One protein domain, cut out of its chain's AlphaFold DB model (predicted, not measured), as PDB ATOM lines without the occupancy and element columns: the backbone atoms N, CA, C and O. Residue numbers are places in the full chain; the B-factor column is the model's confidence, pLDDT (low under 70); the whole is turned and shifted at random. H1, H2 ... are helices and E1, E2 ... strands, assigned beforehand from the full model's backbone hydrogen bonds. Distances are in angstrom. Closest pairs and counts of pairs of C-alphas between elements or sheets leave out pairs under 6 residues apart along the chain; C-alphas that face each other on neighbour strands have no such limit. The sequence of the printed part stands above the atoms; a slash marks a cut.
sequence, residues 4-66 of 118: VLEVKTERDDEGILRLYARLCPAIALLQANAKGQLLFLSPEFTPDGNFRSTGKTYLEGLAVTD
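What this domain is: This is residues 4 to 66 of the 118 residues of a protein of Candidatus Erwinia dacicola (UniProt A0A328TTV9). Two hairpins of two strands each, E1 with E2 and E3 with E4, lie crossed with little contact between them, and the short helix H1 caps one end of the pair. The loop of residues 46 to 58 joins E3 to E4 and reaches out at the end away from H1, making much of the longest axis. The printed part has 63 residues, with four named strands and one named helix in the order E1, E2, H1, E3, E4. The two sheets, E1 - E2 and E3 - E4, are both antiparallel, and the class is mixed, helices and strands. The whole is loose, with a radius of gyration of the C-alphas of 14.3 A, and spans 40 by 31 by 21 A.

Where its parts are: Find C-alpha 4 at (-28.095, 13.278, -42.611); from there E1 runs through residues 4 to 11, 20.7 A from first to last C-alpha. E2 holds residues 17 to 24 and is 23.5 A long. Look next at C-alpha 27, at (-26.770, 27.592, -42.140), where H1 begins; it runs through residues 27 to 34, 10.6 A. E3 holds residues 40 to 45, 16.1 A, and E4 holds residues 59 to 65, 16.7 A, ending with C-alpha 65 at (-16.627, 18.611, -33.265).

How they stand to each other: Begin with the hairpin of E1 and E2, antiparallel with 162 degrees between their directions. The C-alphas of Val 7 and Ala 21 face each other at 4.4 A, and you will find N 8 and O 20 within hydrogen-bond range at 2.9 A, as are N 20 and O 8 at 2.8 A. Turn to the second hairpin, E3 and E4, antiparallel at 151 degrees, where N 42 and O 63 are 2.9 A apart and N 63 and O 42 are 2.8 A apart, both within hydrogen-bond range. Between E1 and E4 one pair of C-alphas is within 8 A, those of Val 4 and Leu 62, 7.7 A apart. E2 is apart from both E3 and E4, and E1 is apart from E3. H1 is apart from E1 and from E4; in H1 every O i to N i+4 pair is within hydrogen-bond range.

The domain as a whole: Look for the two C-alphas farthest apart at Lys 35 and Ser 53, 41.7 A from each other. The printed part runs from residue 4 to 66 and has no cut. The links E1 to E2, E2 to H1 and H1 to E3 are tight, and the link E3 to E4, with 13 residues, is long. The mean pLDDT of the printed part is 93.3, and no printed residue is under 70.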
ATOM      1  N   VAL A   4     -28.811  14.338 -41.892       93.75
ATOM      2  CA  VAL A   4     -28.095  13.278 -42.611       93.75
ATOM      3  C   VAL A   4     -29.057  12.707 -43.646       93.75
ATOM      4  O   VAL A   4     -30.093  12.160 -43.289       93.75
ATOM      5  N   LEU A   5     -28.738  12.868 -44.930       94.50
ATOM      6  CA  LEU A   5     -29.608  12.438 -46.027       94.50
ATOM      7  C   LEU A   5     -29.398  10.967 -46.375       94.50
ATOM      8  O   LEU A   5     -30.351  10.266 -46.694       94.50
ATOM      9  N   GLU A   6     -28.146  10.511 -46.345       94.75
ATOM     10  CA  GLU A   6     -27.806   9.109 -46.568       94.75
ATOM     11  C   GLU A   6     -26.452   8.771 -45.948       94.75
ATOM     12  O   GLU A   6     -25.604   9.649 -45.745       94.75
ATOM     13  N   VAL A   7     -26.243   7.481 -45.705       94.00
ATOM     14  CA  VAL A   7     -24.954   6.920 -45.312       94.00
ATOM     15  C   VAL A   7     -24.642   5.691 -46.155       94.00
ATOM     16  O   VAL A   7     -25.542   4.949 -46.549       94.00
ATOM     17  N   LYS A   8     -23.358   5.472 -46.430       94.06
ATOM     18  CA  LYS A   8     -22.850   4.285 -47.126       94.06
ATOM     19  C   LYS A   8     -21.594   3.796 -46.424       94.06
ATOM     20  O   LYS A   8     -20.751   4.596 -46.031       94.06
ATOM     21  N   THR A   9     -21.439   2.482 -46.335       93.75
ATOM     22  CA  THR A   9     -20.173   1.852 -45.960       93.75
ATOM     23  C   THR A   9     -19.513   1.215 -47.172       93.75
ATOM     24  O   THR A   9     -20.192   0.576 -47.976       93.75
ATOM     25  N   GLU A  10     -18.200   1.354 -47.295       94.06
ATOM     26  CA  GLU A  10     -17.417   0.763 -48.385       94.06
ATOM     27  C   GLU A  10     -15.985   0.512 -47.912       94.06
ATOM     28  O   GLU A  10     -15.478   1.252 -47.069       94.06
ATOM     29  N   ARG A  11     -15.346  -0.545 -48.423       94.38
ATOM     30  CA  ARG A  11     -13.910  -0.760 -48.223       94.38
ATOM     31  C   ARG A  11     -13.143  -0.035 -49.318       94.38
ATOM     32  O   ARG A  11     -13.554  -0.094 -50.472       94.38
ATOM     33  N   ASP A  12     -12.077   0.658 -48.946       88.88
ATOM     34  CA  ASP A  12     -11.164   1.270 -49.912       88.88
ATOM     35  C   ASP A  12     -10.219   0.234 -50.552       88.88
ATOM     36  O   ASP A  12     -10.283  -0.961 -50.248       88.88
ATOM     37  N   ASP A  13      -9.330   0.709 -51.428       92.31
ATOM     38  CA  ASP A  13      -8.338  -0.115 -52.130       92.31
ATOM     39  C   ASP A  13      -7.331  -0.790 -51.175       92.31
ATOM     40  O   ASP A  13      -6.705  -1.787 -51.531       92.31
ATOM     41  N   GLU A  14      -7.200  -0.283 -49.945       92.69
ATOM     42  CA  GLU A  14      -6.362  -0.834 -48.871       92.69
ATOM     43  C   GLU A  14      -7.147  -1.814 -47.971       92.69
ATOM     44  O   GLU A  14      -6.602  -2.399 -47.034       92.69
ATOM     45  N   GLY A  15      -8.439  -2.025 -48.250       94.12
ATOM     46  CA  GLY A  15      -9.330  -2.906 -47.498       94.12
ATOM     47  C   GLY A  15      -9.900  -2.298 -46.209       94.12
ATOM     48  O   GLY A  15     -10.611  -3.003 -45.475       94.12
ATOM     49  N   ILE A  16      -9.647  -1.015 -45.931       90.56
ATOM     50  CA  ILE A  16     -10.128  -0.300 -44.743       90.56
ATOM     51  C   ILE A  16     -11.608   0.043 -44.924       90.56
ATOM     52  O   ILE A  16     -12.016   0.653 -45.911       90.56
ATOM     53  N   LEU A  17     -12.433  -0.331 -43.942       90.62
ATOM     54  CA  LEU A  17     -13.856   0.000 -43.931       90.62
ATOM     55  C   LEU A  17     -14.058   1.490 -43.626       90.62
ATOM     56  O   LEU A  17     -13.654   1.974 -42.569       90.62
ATOM     57  N   ARG A  18     -14.736   2.200 -44.526       91.19
ATOM     58  CA  ARG A  18     -15.054   3.626 -44.405       91.19
ATOM     59  C   ARG A  18     -16.561   3.849 -44.336       91.19
ATOM     60  O   ARG A  18     -17.329   3.170 -45.018       91.19
ATOM     61  N   LEU A  19     -16.965   4.833 -43.534       90.56
ATOM     62  CA  LEU A  19     -18.329   5.354 -43.464       90.56
ATOM     63  C   LEU A  19     -18.387   6.704 -44.185       90.56
ATOM     64  O   LEU A  19     -17.709   7.655 -43.801       90.56
ATOM     65  N   TYR A  20     -19.227   6.787 -45.206       92.69
ATOM     66  CA  TYR A  20     -19.514   8.001 -45.959       92.69
ATOM     67  C   TYR A  20     -20.908   8.505 -45.603       92.69
ATOM     68  O   TYR A  20     -21.830   7.710 -45.424       92.69
ATOM     69  N   ALA A  21     -21.072   9.825 -45.538       91.94
ATOM     70  CA  ALA A  21     -22.348  10.465 -45.246       91.94
ATOM     71  C   ALA A  21     -22.608  11.631 -46.201       91.94
ATOM     72  O   ALA A  21     -21.719  12.452 -46.451       91.94
ATOM     73  N   ARG A  22     -23.846  11.742 -46.695       92.81
ATOM     74  CA  ARG A  22     -24.332  12.935 -47.396       92.81
ATOM     75  C   ARG A  22     -25.153  13.774 -46.430       92.81
ATOM     76  O   ARG A  22     -26.123  13.297 -45.850       92.81
ATOM     77  N   LEU A  23     -24.767  15.036 -46.273       92.25
ATOM     78  CA  LEU A  23     -25.365  15.952 -45.304       92.25
ATOM     79  C   LEU A  23     -26.166  17.056 -46.000       92.25
ATOM     80  O   LEU A  23     -25.751  17.569 -47.042       92.25
ATOM     81  N   CYS A  24     -27.256  17.480 -45.368       93.69
ATOM     82  CA  CYS A  24     -27.921  18.758 -45.611       93.69
ATOM     83  C   CYS A  24     -27.601  19.699 -44.437       93.69
ATOM     84  O   CYS A  24     -28.336  19.732 -43.448       93.69
ATOM     85  N   PRO A  25     -26.460  20.413 -44.457       93.38
ATOM     86  CA  PRO A  25     -26.046  21.224 -43.320       93.38
ATOM     87  C   PRO A  25     -26.957  22.442 -43.146       93.38
ATOM     88  O   PRO A  25     -27.226  23.182 -44.092       93.38
ATOM     89  N   ALA A  26     -27.363  22.717 -41.906       93.12
ATOM     90  CA  ALA A  26     -28.006  23.983 -41.576       93.12
ATOM     91  C   ALA A  26     -27.025  25.157 -41.731       93.12
ATOM     92  O   ALA A  26     -25.813  25.004 -41.561       93.12
ATOM     93  N   ILE A  27     -27.561  26.362 -41.953       93.94
ATOM     94  CA  ILE A  27     -26.770  27.592 -42.140       93.94
ATOM     95  C   ILE A  27     -25.783  27.825 -40.985       93.94
ATOM     96  O   ILE A  27     -24.641  28.205 -41.228       93.94
ATOM     97  N   ALA A  28     -26.180  27.536 -39.744       94.75
ATOM     98  CA  ALA A  28     -25.306  27.680 -38.579       94.75
ATOM     99  C   ALA A  28     -24.028  26.824 -38.674       94.75
ATOM    100  O   ALA A  28     -22.949  27.294 -38.323       94.75
ATOM    101  N   LEU A  29     -24.121  25.597 -39.206       94.56
ATOM    102  CA  LEU A  29     -22.953  24.731 -39.402       94.56
ATOM    103  C   LEU A  29     -22.055  25.255 -40.529       94.56
ATOM    104  O   LEU A  29     -20.835  25.240 -40.397       94.56
ATOM    105  N   LEU A  30     -22.645  25.783 -41.607       93.19
ATOM    106  CA  LEU A  30     -21.881  26.439 -42.673       93.19
ATOM    107  C   LEU A  30     -21.070  27.625 -42.128       93.19
ATOM    108  O   LEU A  30     -19.900  27.787 -42.469       93.19
ATOM    109  N   GLN A  31     -21.683  28.439 -41.264       94.31
ATOM    110  CA  GLN A  31     -21.037  29.594 -40.643       94.31
ATOM    111  C   GLN A  31     -19.935  29.192 -39.658       94.31
ATOM    112  O   GLN A  31     -18.861  29.787 -39.695       94.31
ATOM    113  N   ALA A  32     -20.176  28.193 -38.805       94.75
ATOM    114  CA  ALA A  32     -19.162  27.671 -37.887       94.75
ATOM    115  C   ALA A  32     -17.948  27.133 -38.659       94.75
ATOM    116  O   ALA A  32     -16.820  27.553 -38.409       94.75
ATOM    117  N   ASN A  33     -18.186  26.318 -39.691       94.31
ATOM    118  CA  ASN A  33     -17.125  25.771 -40.534       94.31
ATOM    119  C   ASN A  33     -16.310  26.872 -41.232       94.31
ATOM    120  O   ASN A  33     -15.081  26.811 -41.252       94.31
ATOM    121  N   ALA A  34     -16.976  27.920 -41.732       92.25
ATOM    122  CA  ALA A  34     -16.316  29.085 -42.326       92.25
ATOM    123  C   ALA A  34     -15.459  29.878 -41.321       92.25
ATOM    124  O   ALA A  34     -14.470  30.490 -41.716       92.25
ATOM    125  N   LYS A  35     -15.812  29.842 -40.031       95.56
ATOM    126  CA  LYS A  35     -15.033  30.426 -38.926       95.56
ATOM    127  C   LYS A  35     -13.934  29.500 -38.399       95.56
ATOM    128  O   LYS A  35     -13.224  29.882 -37.478       95.56
ATOM    129  N   GLY A  36     -13.781  28.301 -38.960       94.75
ATOM    130  CA  GLY A  36     -12.793  27.337 -38.482       94.75
ATOM    131  C   GLY A  36     -13.247  26.530 -37.263       94.75
ATOM    132  O   GLY A  36     -12.388  26.044 -36.540       94.75
ATOM    133  N   GLN A  37     -14.557  26.399 -37.044       96.00
ATOM    134  CA  GLN A  37     -15.164  25.661 -35.931       96.00
ATOM    135  C   GLN A  37     -16.045  24.514 -36.444       96.00
ATOM    136  O   GLN A  37     -16.535  24.560 -37.577       96.00
ATOM    137  N   LEU A  38     -16.305  23.518 -35.597       94.44
ATOM    138  CA  LEU A  38     -17.114  22.331 -35.897       94.44
ATOM    139  C   LEU A  38     -16.664  21.642 -37.194       94.44
ATOM    140  O   LEU A  38     -17.420  21.467 -38.156       94.44
ATOM    141  N   LEU A  39     -15.372  21.332 -37.237       93.38
ATOM    142  CA  LEU A  39     -14.656  20.964 -38.454       93.38
ATOM    143  C   LEU A  39     -14.730  19.487 -38.826       93.38
ATOM    144  O   LEU A  39     -14.443  19.149 -39.973       93.38
ATOM    145  N   PHE A  40     -15.092  18.613 -37.898       93.31
ATOM    146  CA  PHE A  40     -15.047  17.167 -38.084       93.31
ATOM    147  C   PHE A  40     -16.367  16.527 -37.686       93.31
ATOM    148  O   PHE A  40     -17.097  17.073 -36.861       93.31
ATOM    149  N   LEU A  41     -16.662  15.366 -38.270       91.00
ATOM    150  CA  LEU A  41     -17.780  14.532 -37.844       91.00
ATOM    151  C   LEU A  41     -17.332  13.566 -36.749       91.00
ATOM    152  O   LEU A  41     -16.238  13.016 -36.822       91.00
ATOM    153  N   SER A  42     -18.201  13.332 -35.775       90.75
ATOM    154  CA  SER A  42     -18.054  12.272 -34.778       90.75
ATOM    155  C   SER A  42     -19.246  11.324 -34.905       90.75
ATOM    156  O   SER A  42     -20.384  11.789 -34.805       90.75
ATOM    157  N   PRO A  43     -19.034  10.035 -35.220       90.69
ATOM    158  CA  PRO A  43     -20.115   9.066 -35.231       90.69
ATOM    159  C   PRO A  43     -20.553   8.750 -33.804       90.69
ATOM    160  O   PRO A  43     -19.736   8.397 -32.958       90.69
ATOM    161  N   GLU A  44     -21.855   8.845 -33.570       90.56
ATOM    162  CA  GLU A  44     -22.472   8.531 -32.289       90.56
ATOM    163  C   GLU A  44     -23.116   7.152 -32.397       90.56
ATOM    164  O   GLU A  44     -24.004   6.914 -33.223       90.56
ATOM    165  N   PHE A  45     -22.612   6.225 -31.596       92.19
ATOM    166  CA  PHE A  45     -23.025   4.832 -31.585       92.19
ATOM    167  C   PHE A  45     -23.830   4.527 -30.331       92.19
ATOM    168  O   PHE A  45     -23.629   5.169 -29.303       92.19
ATOM    169  N   THR A  46     -24.678   3.498 -30.400       95.06
ATOM    170  CA  THR A  46     -25.423   3.017 -29.232       95.06
ATOM    171  C   THR A  46     -24.491   2.797 -28.032       95.06
ATOM    172  O   THR A  46     -23.600   1.944 -28.135       95.06
ATOM    173  N   PRO A  47     -24.678   3.527 -26.911       91.94
ATOM    174  CA  PRO A  47     -23.702   3.574 -25.819       91.94
ATOM    175  C   PRO A  47     -23.404   2.228 -25.154       91.94
ATOM    176  O   PRO A  47     -22.275   1.980 -24.742       91.94
ATOM    177  N   ASP A  48     -24.407   1.355 -25.048       93.94
ATOM    178  CA  ASP A  48     -24.285   0.034 -24.421       93.94
ATOM    179  C   ASP A  48     -23.870  -1.076 -25.407       93.94
ATOM    180  O   ASP A  48     -23.738  -2.238 -25.021       93.94
ATOM    181  N   GLY A  49     -23.674  -0.734 -26.684       94.44
ATOM    182  CA  GLY A  49     -23.331  -1.686 -27.738       94.44
ATOM    183  C   GLY A  49     -24.450  -2.662 -28.116       94.44
ATOM    184  O   GLY A  49     -24.198  -3.605 -28.870       94.44
ATOM    185  N   ASN A  50     -25.675  -2.471 -27.617       95.31
ATOM    186  CA  ASN A  50     -26.760  -3.438 -27.740       95.31
ATOM    187  C   ASN A  50     -28.057  -2.803 -28.250       95.31
ATOM    188  O   ASN A  50     -29.113  -2.842 -27.608       95.31
ATOM    189  N   PHE A  51     -28.003  -2.274 -29.469       95.88
ATOM    190  CA  PHE A  51     -29.163  -1.694 -30.122       95.88
ATOM    191  C   PHE A  51     -30.292  -2.719 -30.214       95.88
ATOM    192  O   PHE A  51     -30.169  -3.754 -30.877       95.88
ATOM    193  N   ARG A  52     -31.408  -2.417 -29.542       95.31
ATOM    194  CA  ARG A  52     -32.634  -3.229 -29.542       95.31
ATOM    195  C   ARG A  52     -32.395  -4.707 -29.204       95.31
ATOM    196  O   ARG A  52     -33.009  -5.578 -29.818       95.31
ATOM    197  N   SER A  53     -31.499  -4.990 -28.257       94.94
ATOM    198  CA  SER A  53     -31.202  -6.361 -27.807       94.94
ATOM    199  C   SER A  53     -30.635  -7.281 -28.901       94.94
ATOM    200  O   SER A  53     -30.766  -8.500 -28.819       94.94
ATOM    201  N   THR A  54     -30.015  -6.717 -29.941       96.19
ATOM    202  CA  THR A  54     -29.440  -7.488 -31.059       96.19
ATOM    203  C   THR A  54     -27.995  -7.939 -30.827       96.19
ATOM    204  O   THR A  54     -27.455  -8.692 -31.639       96.19
ATOM    205  N   GLY A  55     -27.349  -7.459 -29.760       95.50
ATOM    206  CA  GLY A  55     -25.915  -7.623 -29.510       95.50
ATOM    207  C   GLY A  55     -25.028  -6.830 -30.476       95.50
ATOM    208  O   GLY A  55     -23.857  -7.165 -30.642       95.50
ATOM    209  N   LYS A  56     -25.587  -5.829 -31.170       93.62
ATOM    210  CA  LYS A  56     -24.881  -4.986 -32.143       93.62
ATOM    211  C   LYS A  56     -25.106  -3.511 -31.840       93.62
ATOM    212  O   LYS A  56     -26.179  -3.116 -31.398       93.62
ATOM    213  N   THR A  57     -24.125  -2.688 -32.184       93.94
ATOM    214  CA  THR A  57     -24.245  -1.227 -32.201       93.94
ATOM    215  C   THR A  57     -25.055  -0.744 -33.404       93.94
ATOM    216  O   THR A  57     -24.983  -1.323 -34.491       93.94
ATOM    217  N   TYR A  58     -25.760   0.373 -33.230       92.88
ATOM    218  CA  TYR A  58     -26.354   1.157 -34.309       92.88
ATOM    219  C   TYR A  58     -25.729   2.556 -34.369       92.88
ATOM    220  O   TYR A  58     -25.280   3.081 -33.352       92.88
ATOM    221  N   LEU A  59     -25.669   3.142 -35.568       92.75
ATOM    222  CA  LEU A  59     -25.262   4.536 -35.760       92.75
ATOM    223  C   LEU A  59     -26.460   5.437 -35.441       92.75
ATOM    224  O   LEU A  59     -27.366   5.573 -36.260       92.75
ATOM    225  N   GLU A  60     -26.463   6.033 -34.255       92.50
ATOM    226  CA  GLU A  60     -27.566   6.856 -33.748       92.50
ATOM    227  C   GLU A  60     -27.516   8.288 -34.279       92.50
ATOM    228  O   GLU A  60     -28.554   8.927 -34.455       92.50
ATOM    229  N   GLY A  61     -26.319   8.791 -34.578       92.00
ATOM    230  CA  GLY A  61     -26.157  10.142 -35.090       92.00
ATOM    231  C   GLY A  61     -24.762  10.447 -35.615       92.00
ATOM    232  O   GLY A  61     -23.830   9.652 -35.514       92.00
ATOM    233  N   LEU A  62     -24.637  11.639 -36.193       92.25
ATOM    234  CA  LEU A  62     -23.368  12.238 -36.593       92.25
ATOM    235  C   LEU A  62     -23.265  13.615 -35.938       92.25
ATOM    236  O   LEU A  62     -23.928  14.566 -36.364       92.25
ATOM    237  N   ALA A  63     -22.447  13.716 -34.898       92.44
ATOM    238  CA  ALA A  63     -22.125  14.982 -34.262       92.44
ATOM    239  C   ALA A  63     -21.059  15.745 -35.063       92.44
ATOM    240  O   ALA A  63     -20.387  15.195 -35.938       92.44
ATOM    241  N   VAL A  64     -20.895  17.031 -34.748       93.31
ATOM    242  CA  VAL A  64     -19.809  17.870 -35.269       93.31
ATOM    243  C   VAL A  64     -18.933  18.359 -34.123       93.31
ATOM    244  O   VAL A  64     -19.442  18.777 -33.086       93.31
ATOM    245  N   THR A  65     -17.618  18.308 -34.307       93.00
ATOM    246  CA  THR A  65     -16.627  18.611 -33.265       93.00
ATOM    247  C   THR A  65     -15.365  19.224 -33.871       93.00
ATOM    248  O   THR A  65     -15.055  19.010 -35.044       93.00
ATOM    249  N   ASP A  66     -14.626  19.991 -33.073       93.62
ATOM    250  CA  ASP A  66     -13.274  20.454 -33.416       93.62
ATOM    251  C   ASP A  66     -12.187  19.448 -33.025       93.62
ATOM    252  O   ASP A  66     -11.053  19.539 -33.489       93.62
TER     253      ASP A  66